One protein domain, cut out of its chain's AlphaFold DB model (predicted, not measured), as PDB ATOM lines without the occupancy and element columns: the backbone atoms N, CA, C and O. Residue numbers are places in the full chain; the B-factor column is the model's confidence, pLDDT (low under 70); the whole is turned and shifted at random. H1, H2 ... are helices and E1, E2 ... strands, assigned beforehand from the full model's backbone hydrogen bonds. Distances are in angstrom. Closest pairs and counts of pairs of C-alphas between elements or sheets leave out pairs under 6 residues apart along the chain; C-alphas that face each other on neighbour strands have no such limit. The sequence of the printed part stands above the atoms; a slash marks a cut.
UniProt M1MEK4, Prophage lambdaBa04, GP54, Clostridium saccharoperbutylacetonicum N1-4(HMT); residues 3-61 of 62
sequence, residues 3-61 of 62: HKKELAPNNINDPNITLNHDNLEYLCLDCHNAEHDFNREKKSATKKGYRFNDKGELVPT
ATOM      1  N   HIS A   3     -94.878  63.481  -3.418       96.00
ATOM      2  CA  HIS A   3     -94.329  63.350  -4.766       96.00
ATOM      3  C   HIS A   3     -93.197  62.323  -4.759       96.00
ATOM      4  O   HIS A   3     -92.108  62.635  -4.287       96.00
ATOM      5  N   LYS A   4     -93.420  61.147  -5.363       94.25
ATOM      6  CA  LYS A   4     -92.421  60.059  -5.464       94.25
ATOM      7  C   LYS A   4     -91.105  60.522  -6.089       94.25
ATOM      8  O   LYS A   4     -90.031  60.016  -5.780       94.25
ATOM      9  N   LYS A   5     -91.199  61.466  -7.032       94.81
ATOM     10  CA  LYS A   5     -90.055  62.170  -7.608       94.81
ATOM     11  C   LYS A   5     -89.975  63.558  -6.991       94.81
ATOM     12  O   LYS A   5     -90.871  64.373  -7.198       94.81
ATOM     13  N   GLU A   6     -88.877  63.831  -6.291       93.50
ATOM     14  CA  GLU A   6     -88.659  65.115  -5.627       93.50
ATOM     15  C   GLU A   6     -88.751  66.289  -6.614       93.50
ATOM     16  O   GLU A   6     -88.129  66.290  -7.688       93.50
ATOM     17  N   LEU A   7     -89.530  67.303  -6.231       95.50
ATOM     18  CA  LEU A   7     -89.636  68.535  -6.995       95.50
ATOM     19  C   LEU A   7     -88.404  69.408  -6.770       95.50
ATOM     20  O   LEU A   7     -88.027  69.725  -5.646       95.50
ATOM     21  N   ALA A   8     -87.818  69.851  -7.869       95.12
ATOM     22  CA  ALA A   8     -86.668  70.730  -7.912       95.12
ATOM     23  C   ALA A   8     -86.929  71.861  -8.920       95.12
ATOM     24  O   ALA A   8     -87.758  71.709  -9.823       95.12
ATOM     25  N   PRO A   9     -86.205  72.994  -8.837       97.88
ATOM     26  CA  PRO A   9     -86.421  74.125  -9.744       97.88
ATOM     27  C   PRO A   9     -86.360  73.765 -11.236       97.88
ATOM     28  O   PRO A   9     -87.025  74.395 -12.052       97.88
ATOM     29  N   ASN A  10     -85.589  72.737 -11.599       97.56
ATOM     30  CA  ASN A  10     -85.452  72.266 -12.975       97.56
ATOM     31  C   ASN A  10     -86.595  71.352 -13.457       97.56
ATOM     32  O   ASN A  10     -86.664  71.085 -14.653       97.56
ATOM     33  N   ASN A  11     -87.464  70.857 -12.568       97.44
ATOM     34  CA  ASN A  11     -88.528  69.904 -12.905       97.44
ATOM     35  C   ASN A  11     -89.940  70.365 -12.489       97.44
ATOM     36  O   ASN A  11     -90.923  69.774 -12.929       97.44
ATOM     37  N   ILE A  12     -90.056  71.447 -11.712       97.69
ATOM     38  CA  ILE A  12     -91.323  71.925 -11.131       97.69
ATOM     39  C   ILE A  12     -92.386  72.331 -12.167       97.69
ATOM     40  O   ILE A  12     -93.572  72.373 -11.856       97.69
ATOM     41  N   ASN A  13     -91.976  72.610 -13.405       98.19
ATOM     42  CA  ASN A  13     -92.881  72.998 -14.487       98.19
ATOM     43  C   ASN A  13     -93.318  71.820 -15.375       98.19
ATOM     44  O   ASN A  13     -94.086  72.036 -16.309       98.19
ATOM     45  N   ASP A  14     -92.839  70.596 -15.127       98.31
ATOM     46  CA  ASP A  14     -93.244  69.416 -15.895       98.31
ATOM     47  C   ASP A  14     -94.494  68.765 -15.267       98.31
ATOM     48  O   ASP A  14     -94.387  68.130 -14.212       98.31
ATOM     49  N   PRO A  15     -95.685  68.868 -15.892       97.50
ATOM     50  CA  PRO A  15     -96.917  68.300 -15.347       97.50
ATOM     51  C   PRO A  15     -96.891  66.770 -15.272       97.50
ATOM     52  O   PRO A  15     -97.598  66.194 -14.443       97.50
ATOM     53  N   ASN A  16     -96.048  66.102 -16.071       97.75
ATOM     54  CA  ASN A  16     -95.874  64.654 -15.970       97.75
ATOM     55  C   ASN A  16     -95.191  64.253 -14.659       97.75
ATOM     56  O   ASN A  16     -95.300  63.098 -14.261       97.75
ATOM     57  N   ILE A  17     -94.508  65.189 -13.992       96.94
ATOM     58  CA  ILE A  17     -93.884  65.003 -12.680       96.94
ATOM     59  C   ILE A  17     -94.777  65.588 -11.581       96.94
ATOM     60  O   ILE A  17     -95.009  64.931 -10.572       96.94
ATOM     61  N   THR A  18     -95.292  66.806 -11.766       97.44
ATOM     62  CA  THR A  18     -95.949  67.548 -10.678       97.44
ATOM     63  C   THR A  18     -97.406  67.164 -10.448       97.44
ATOM     64  O   THR A  18     -97.861  67.227  -9.303       97.44
ATOM     65  N   LEU A  19     -98.128  66.764 -11.503       96.25
ATOM     66  CA  LEU A  19     -99.578  66.522 -11.473       96.25
ATOM     67  C   LEU A  19     -99.978  65.083 -11.823       96.25
ATOM     68  O   LEU A  19    -101.122  64.696 -11.590       96.25
ATOM     69  N   ASN A  20     -99.072  64.280 -12.384       97.38
ATOM     70  CA  ASN A  20     -99.372  62.895 -12.737       97.38
ATOM     71  C   ASN A  20     -99.568  62.037 -11.477       97.38
ATOM     72  O   ASN A  20     -98.651  61.904 -10.668       97.38
ATOM     73  N   HIS A  21    -100.732  61.398 -11.354       96.44
ATOM     74  CA  HIS A  21    -101.075  60.531 -10.226       96.44
ATOM     75  C   HIS A  21    -100.113  59.348 -10.049       96.44
ATOM     76  O   HIS A  21     -99.909  58.913  -8.919       96.44
ATOM     77  N   ASP A  22     -99.466  58.870 -11.115       97.12
ATOM     78  CA  ASP A  22     -98.457  57.809 -11.014       97.12
ATOM     79  C   ASP A  22     -97.220  58.260 -10.217       97.12
ATOM     80  O   ASP A  22     -96.569  57.438  -9.566       97.12
ATOM     81  N   ASN A  23     -96.936  59.569 -10.209       96.88
ATOM     82  CA  ASN A  23     -95.871  60.208  -9.431       96.88
ATOM     83  C   ASN A  23     -96.332  60.690  -8.046       96.88
ATOM     84  O   ASN A  23     -95.535  61.283  -7.318       96.88
ATOM     85  N   LEU A  24     -97.583  60.421  -7.662       96.69
ATOM     86  CA  LEU A  24     -98.125  60.754  -6.348       96.69
ATOM     87  C   LEU A  24     -98.354  59.495  -5.514       96.69
ATOM     88  O   LEU A  24     -98.667  58.418  -6.027       96.69
ATOM     89  N   GLU A  25     -98.242  59.636  -4.200       95.94
ATOM     90  CA  GLU A  25     -98.663  58.610  -3.252       95.94
ATOM     91  C   GLU A  25     -99.305  59.184  -1.988       95.94
ATOM     92  O   GLU A  25     -99.154  60.359  -1.633       95.94
ATOM     93  N   TYR A  26    -100.074  58.339  -1.304       95.56
ATOM     94  CA  TYR A  26    -100.765  58.697  -0.074       95.56
ATOM     95  C   TYR A  26    -100.000  58.174   1.133       95.56
ATOM     96  O   TYR A  26    -100.113  57.009   1.499       95.56
ATOM     97  N   LEU A  27     -99.280  59.081   1.784       93.88
ATOM     98  CA  LEU A  27     -98.619  58.843   3.063       93.88
ATOM     99  C   LEU A  27     -99.256  59.700   4.159       93.88
ATOM    100  O   LEU A  27     -99.727  60.814   3.891       93.88
ATOM    101  N   CYS A  28     -99.253  59.188   5.394       94.25
ATOM    102  CA  CYS A  28     -99.498  60.017   6.572       94.25
ATOM    103  C   CYS A  28     -98.324  60.992   6.786       94.25
ATOM    104  O   CYS A  28     -97.277  60.857   6.153       94.25
ATOM    105  N   LEU A  29     -98.486  61.973   7.678       89.06
ATOM    106  CA  LEU A  29     -97.454  62.987   7.919       89.06
ATOM    107  C   LEU A  29     -96.127  62.378   8.398       89.06
ATOM    108  O   LEU A  29     -95.070  62.788   7.926       89.06
ATOM    109  N   ASP A  30     -96.174  61.384   9.286       88.62
ATOM    110  CA  ASP A  30     -94.967  60.743   9.820       88.62
ATOM    111  C   ASP A  30     -94.217  59.957   8.737       88.62
ATOM    112  O   ASP A  30     -93.001  60.088   8.611       88.62
ATOM    113  N   CYS A  31     -94.940  59.209   7.897       90.38
ATOM    114  CA  CYS A  31     -94.360  58.500   6.756       90.38
ATOM    115  C   CYS A  31     -93.793  59.471   5.710       90.38
ATOM    116  O   CYS A  31     -92.653  59.307   5.288       90.38
ATOM    117  N   HIS A  32     -94.535  60.527   5.356       91.25
ATOM    118  CA  HIS A  32     -94.063  61.568   4.437       91.25
ATOM    119  C   HIS A  32     -92.765  62.215   4.940       91.25
ATOM    120  O   HIS A  32     -91.830  62.464   4.179       91.25
ATOM    121  N   ASN A  33     -92.695  62.490   6.245       86.56
ATOM    122  CA  ASN A  33     -91.519  63.090   6.852       86.56
ATOM    123  C   ASN A  33     -90.309  62.145   6.854       86.56
ATOM    124  O   ASN A  33     -89.176  62.600   6.685       86.56
ATOM    125  N   ALA A  34     -90.543  60.844   7.034       86.31
ATOM    126  CA  ALA A  34     -89.487  59.844   7.020       86.31
ATOM    127  C   ALA A  34     -88.796  59.733   5.651       86.31
ATOM    128  O   ALA A  34     -87.576  59.595   5.610       86.31
ATOM    129  N   GLU A  35     -89.547  59.846   4.553       88.12
ATOM    130  CA  GLU A  35     -89.006  59.749   3.188       88.12
ATOM    131  C   GLU A  35     -88.208  60.979   2.754       88.12
ATOM    132  O   GLU A  35     -87.163  60.852   2.122       88.12
ATOM    133  N   HIS A  36     -88.628  62.176   3.163       84.56
ATOM    134  CA  HIS A  36     -87.878  63.410   2.900       84.56
ATOM    135  C   HIS A  36     -86.683  63.626   3.846       84.56
ATOM    136  O   HIS A  36     -86.145  64.734   3.934       84.56
ATOM    137  N   ASP A  37     -86.285  62.583   4.578       70.25
ATOM    138  CA  ASP A  37     -85.213  62.629   5.566       70.25
ATOM    139  C   ASP A  37     -85.397  63.791   6.563       70.25
ATOM    140  O   ASP A  37     -84.442  64.418   7.016       70.25
ATOM    141  N   PHE A  38     -86.640  64.106   6.959       61.94
ATOM    142  CA  PHE A  38     -86.881  65.003   8.101       61.94
ATOM    143  C   PHE A  38     -86.520  64.338   9.443       61.94
ATOM    144  O   PHE A  38     -86.587  64.989  10.485       61.94
ATOM    145  N   ASN A  39     -86.106  63.067   9.411       54.06
ATOM    146  CA  ASN A  39     -85.497  62.347  10.528       54.06
ATOM    147  C   ASN A  39     -84.043  62.767  10.798       54.06
ATOM    148  O   ASN A  39     -83.479  62.375  11.822       54.06
ATOM    149  N   ARG A  40     -83.433  63.586   9.930       60.72
ATOM    150  CA  ARG A  40     -82.188  64.288  10.251       60.72
ATOM    151  C   ARG A  40     -82.360  65.131  11.515       60.72
ATOM    152  O   ARG A  40     -83.447  65.645  11.782       60.72
ATOM    153  N   GLU A  41     -81.279  65.283  12.286       65.25
ATOM    154  CA  GLU A  41     -81.262  66.117  13.493       65.25
ATOM    155  C   GLU A  41     -81.987  67.437  13.201       65.25
ATOM    156  O   GLU A  41     -81.635  68.134  12.241       65.25
ATOM    157  N   LYS A  42     -83.039  67.743  13.976       68.56
ATOM    158  CA  LYS A  42     -83.840  68.956  13.792       68.56
ATOM    159  C   LYS A  42     -82.925  70.163  13.956       68.56
ATOM    160  O   LYS A  42     -82.692  70.640  15.064       68.56
ATOM    161  N   LYS A  43     -82.398  70.661  12.840       72.44
ATOM    162  CA  LYS A  43     -81.627  71.896  12.828       72.44
ATOM    163  C   LYS A  43     -82.581  73.018  13.188       72.44
ATOM    164  O   LYS A  43     -83.676  73.113  12.633       72.44
ATOM    165  N   SER A  44     -82.161  73.855  14.130       81.69
ATOM    166  CA  SER A  44     -82.901  75.071  14.438       81.69
ATOM    167  C   SER A  44     -83.124  75.857  13.148       81.69
ATOM    168  O   SER A  44     -82.184  76.071  12.381       81.69
ATOM    169  N   ALA A  45     -84.361  76.304  12.926       85.19
ATOM    170  CA  ALA A  45     -84.681  77.228  11.839       85.19
ATOM    171  C   ALA A  45     -83.940  78.570  11.994       85.19
ATOM    172  O   ALA A  45     -83.842  79.348  11.048       85.19
ATOM    173  N   THR A  46     -83.410  78.845  13.189       91.94
ATOM    174  CA  THR A  46     -82.675  80.060  13.523       91.94
ATOM    175  C   THR A  46     -81.216  79.766  13.859       91.94
ATOM    176  O   THR A  46     -80.863  78.709  14.392       91.94
ATOM    177  N   LYS A  47     -80.345  80.751  13.607       90.38
ATOM    178  CA  LYS A  47     -78.975  80.752  14.132       90.38
ATOM    179  C   LYS A  47     -79.017  80.660  15.663       90.38
ATOM    180  O   LYS A  47     -79.870  81.281  16.294       90.38
ATOM    181  N   LYS A  48     -78.066  79.937  16.268       92.12
ATOM    182  CA  LYS A  48     -77.903  79.899  17.732       92.12
ATOM    183  C   LYS A  48     -77.898  81.327  18.296       92.12
ATOM    184  O   LYS A  48     -77.148  82.172  17.807       92.12
ATOM    185  N   GLY A  49     -78.725  81.573  19.309       94.50
ATOM    186  CA  GLY A  49     -78.882  82.898  19.910       94.50
ATOM    187  C   GLY A  49     -79.984  83.762  19.286       94.50
ATOM    188  O   GLY A  49     -80.052  84.938  19.618       94.50
ATOM    189  N   TYR A  50     -80.821  83.219  18.394       96.12
ATOM    190  CA  TYR A  50     -81.934  83.936  17.765       96.12
ATOM    191  C   TYR A  50     -83.237  83.129  17.818       96.12
ATOM    192  O   TYR A  50     -83.219  81.898  17.784       96.12
ATOM    193  N   ARG A  51     -84.378  83.825  17.842       94.94
ATOM    194  CA  ARG A  51     -85.738  83.270  17.750       94.94
ATOM    195  C   ARG A  51     -86.645  84.183  16.929       94.94
ATOM    196  O   ARG A  51     -86.339  85.360  16.771       94.94
ATOM    197  N   PHE A  52     -87.772  83.664  16.454       95.69
ATOM    198  CA  PHE A  52     -88.839  84.513  15.927       95.69
ATOM    199  C   PHE A  52     -89.693  85.062  17.078       95.69
ATOM    200  O   PHE A  52     -89.998  84.325  18.019       95.69
ATOM    201  N   ASN A  53     -90.035  86.350  17.037       95.56
ATOM    202  CA  ASN A  53     -91.037  86.937  17.933       95.56
ATOM    203  C   ASN A  53     -92.461  86.732  17.378       95.56
ATOM    204  O   ASN A  53     -92.639  86.174  16.297       95.56
ATOM    205  N   ASP A  54     -93.479  87.224  18.087       97.06
ATOM    206  CA  ASP A  54     -94.891  87.045  17.702       97.06
ATOM    207  C   ASP A  54     -95.273  87.749  16.385       97.06
ATOM    208  O   ASP A  54     -96.321  87.470  15.809       97.06
ATOM    209  N   LYS A  55     -94.418  88.651  15.882       97.00
ATOM    210  CA  LYS A  55     -94.560  89.294  14.567       97.00
ATOM    211  C   LYS A  55     -93.829  88.538  13.452       97.00
ATOM    212  O   LYS A  55     -93.857  88.975  12.306       97.00
ATOM    213  N   GLY A  56     -93.159  87.431  13.775       94.38
ATOM    214  CA  GLY A  56     -92.346  86.662  12.836       94.38
ATOM    215  C   GLY A  56     -90.972  87.276  12.544       94.38
ATOM    216  O   GLY A  56     -90.320  86.872  11.585       94.38
ATOM    217  N   GLU A  57     -90.502  88.235  13.345       97.12
ATOM    218  CA  GLU A  57     -89.190  88.868  13.162       97.12
ATOM    219  C   GLU A  57     -88.094  88.046  13.853       97.12
ATOM    220  O   GLU A  57     -88.275  87.592  14.985       97.12
ATOM    221  N   LEU A  58     -86.940  87.879  13.199       96.19
ATOM    222  CA  LEU A  58     -85.785  87.186  13.775       96.19
ATOM    223  C   LEU A  58     -85.054  88.102  14.774       96.19
ATOM    224  O   LEU A  58     -84.349  89.025  14.371       96.19
ATOM    225  N   VAL A  59     -85.186  87.831  16.073       97.12
ATOM    226  CA  VAL A  59     -84.607  88.624  17.173       97.12
ATOM    227  C   VAL A  59     -83.633  87.796  18.019       97.12
ATOM    228  O   VAL A  59     -83.774  86.571  18.071       97.12
ATOM    229  N   PRO A  60     -82.652  88.409  18.710       96.69
ATOM    230  CA  PRO A  60     -81.810  87.688  19.659       96.69
ATOM    231  C   PRO A  60     -82.642  87.018  20.765       96.69
ATOM    232  O   PRO A  60     -83.583  87.611  21.295       96.69
ATOM    233  N   THR A  61     -82.297  85.786  21.142       90.06
ATOM    234  CA  THR A  61     -82.734  85.207  22.421       90.06
ATOM    235  C   THR A  61     -81.961  85.913  23.524       90.06
ATOM    236  O   THR A  61     -80.784  85.617  23.721       90.06
TER     237      THR A  61
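Overview. This is residues 3 to 61 of the 62 residues of the protein "Prophage lambdaBa04, GP54" of Clostridium saccharoperbutylacetonicum N1-4(HMT) (UniProt M1MEK4). Little regular structure: a stretched-out chain with a small two-strand hairpin, E1 and E2, at one end and a loose, loop-rich part holding the short helices H1 and H2 towards the other. Residues 36 to 49 span between them with no named element. The printed part has 59 residues, 17 of them in named elements, in the order H1, H2, E1, E2; the class is mixed, and the sheet, E1 - E2, is antiparallel. The whole is extended, with a radius of gyration of the C-alphas of 16.7 A and spans of 46 by 25 by 19 A.

Arrangement. E1, residues 50 to 52, and E2, residues 58 to 60, form an antiparallel hairpin at 138 degrees. N 51 and O 59 are 2.8 A apart, within hydrogen-bond range. H2, residues 29 to 35, is apart from E2 and from H1, residues 15 to 18. In H2 every O i to N i+4 pair is within hydrogen-bond range; H1 is too short for such a pair.

Along the chain. H2 measures 10.2 A, E1 7.2 A, E2 7.1 A and H1 4.8 A from first to last C-alpha. C-alpha 15 is at (-96.917, 68.300, -15.347) and C-alpha 60 at (-81.810, 87.688, 19.659).

Size, cuts and confidence. The farthest C-alphas, of Asp 22 and Thr 61, are 46.0 A apart. The printed part has no cut. The link from H2 to E1 is long; pLDDT is under 70 at residues 38 to 42.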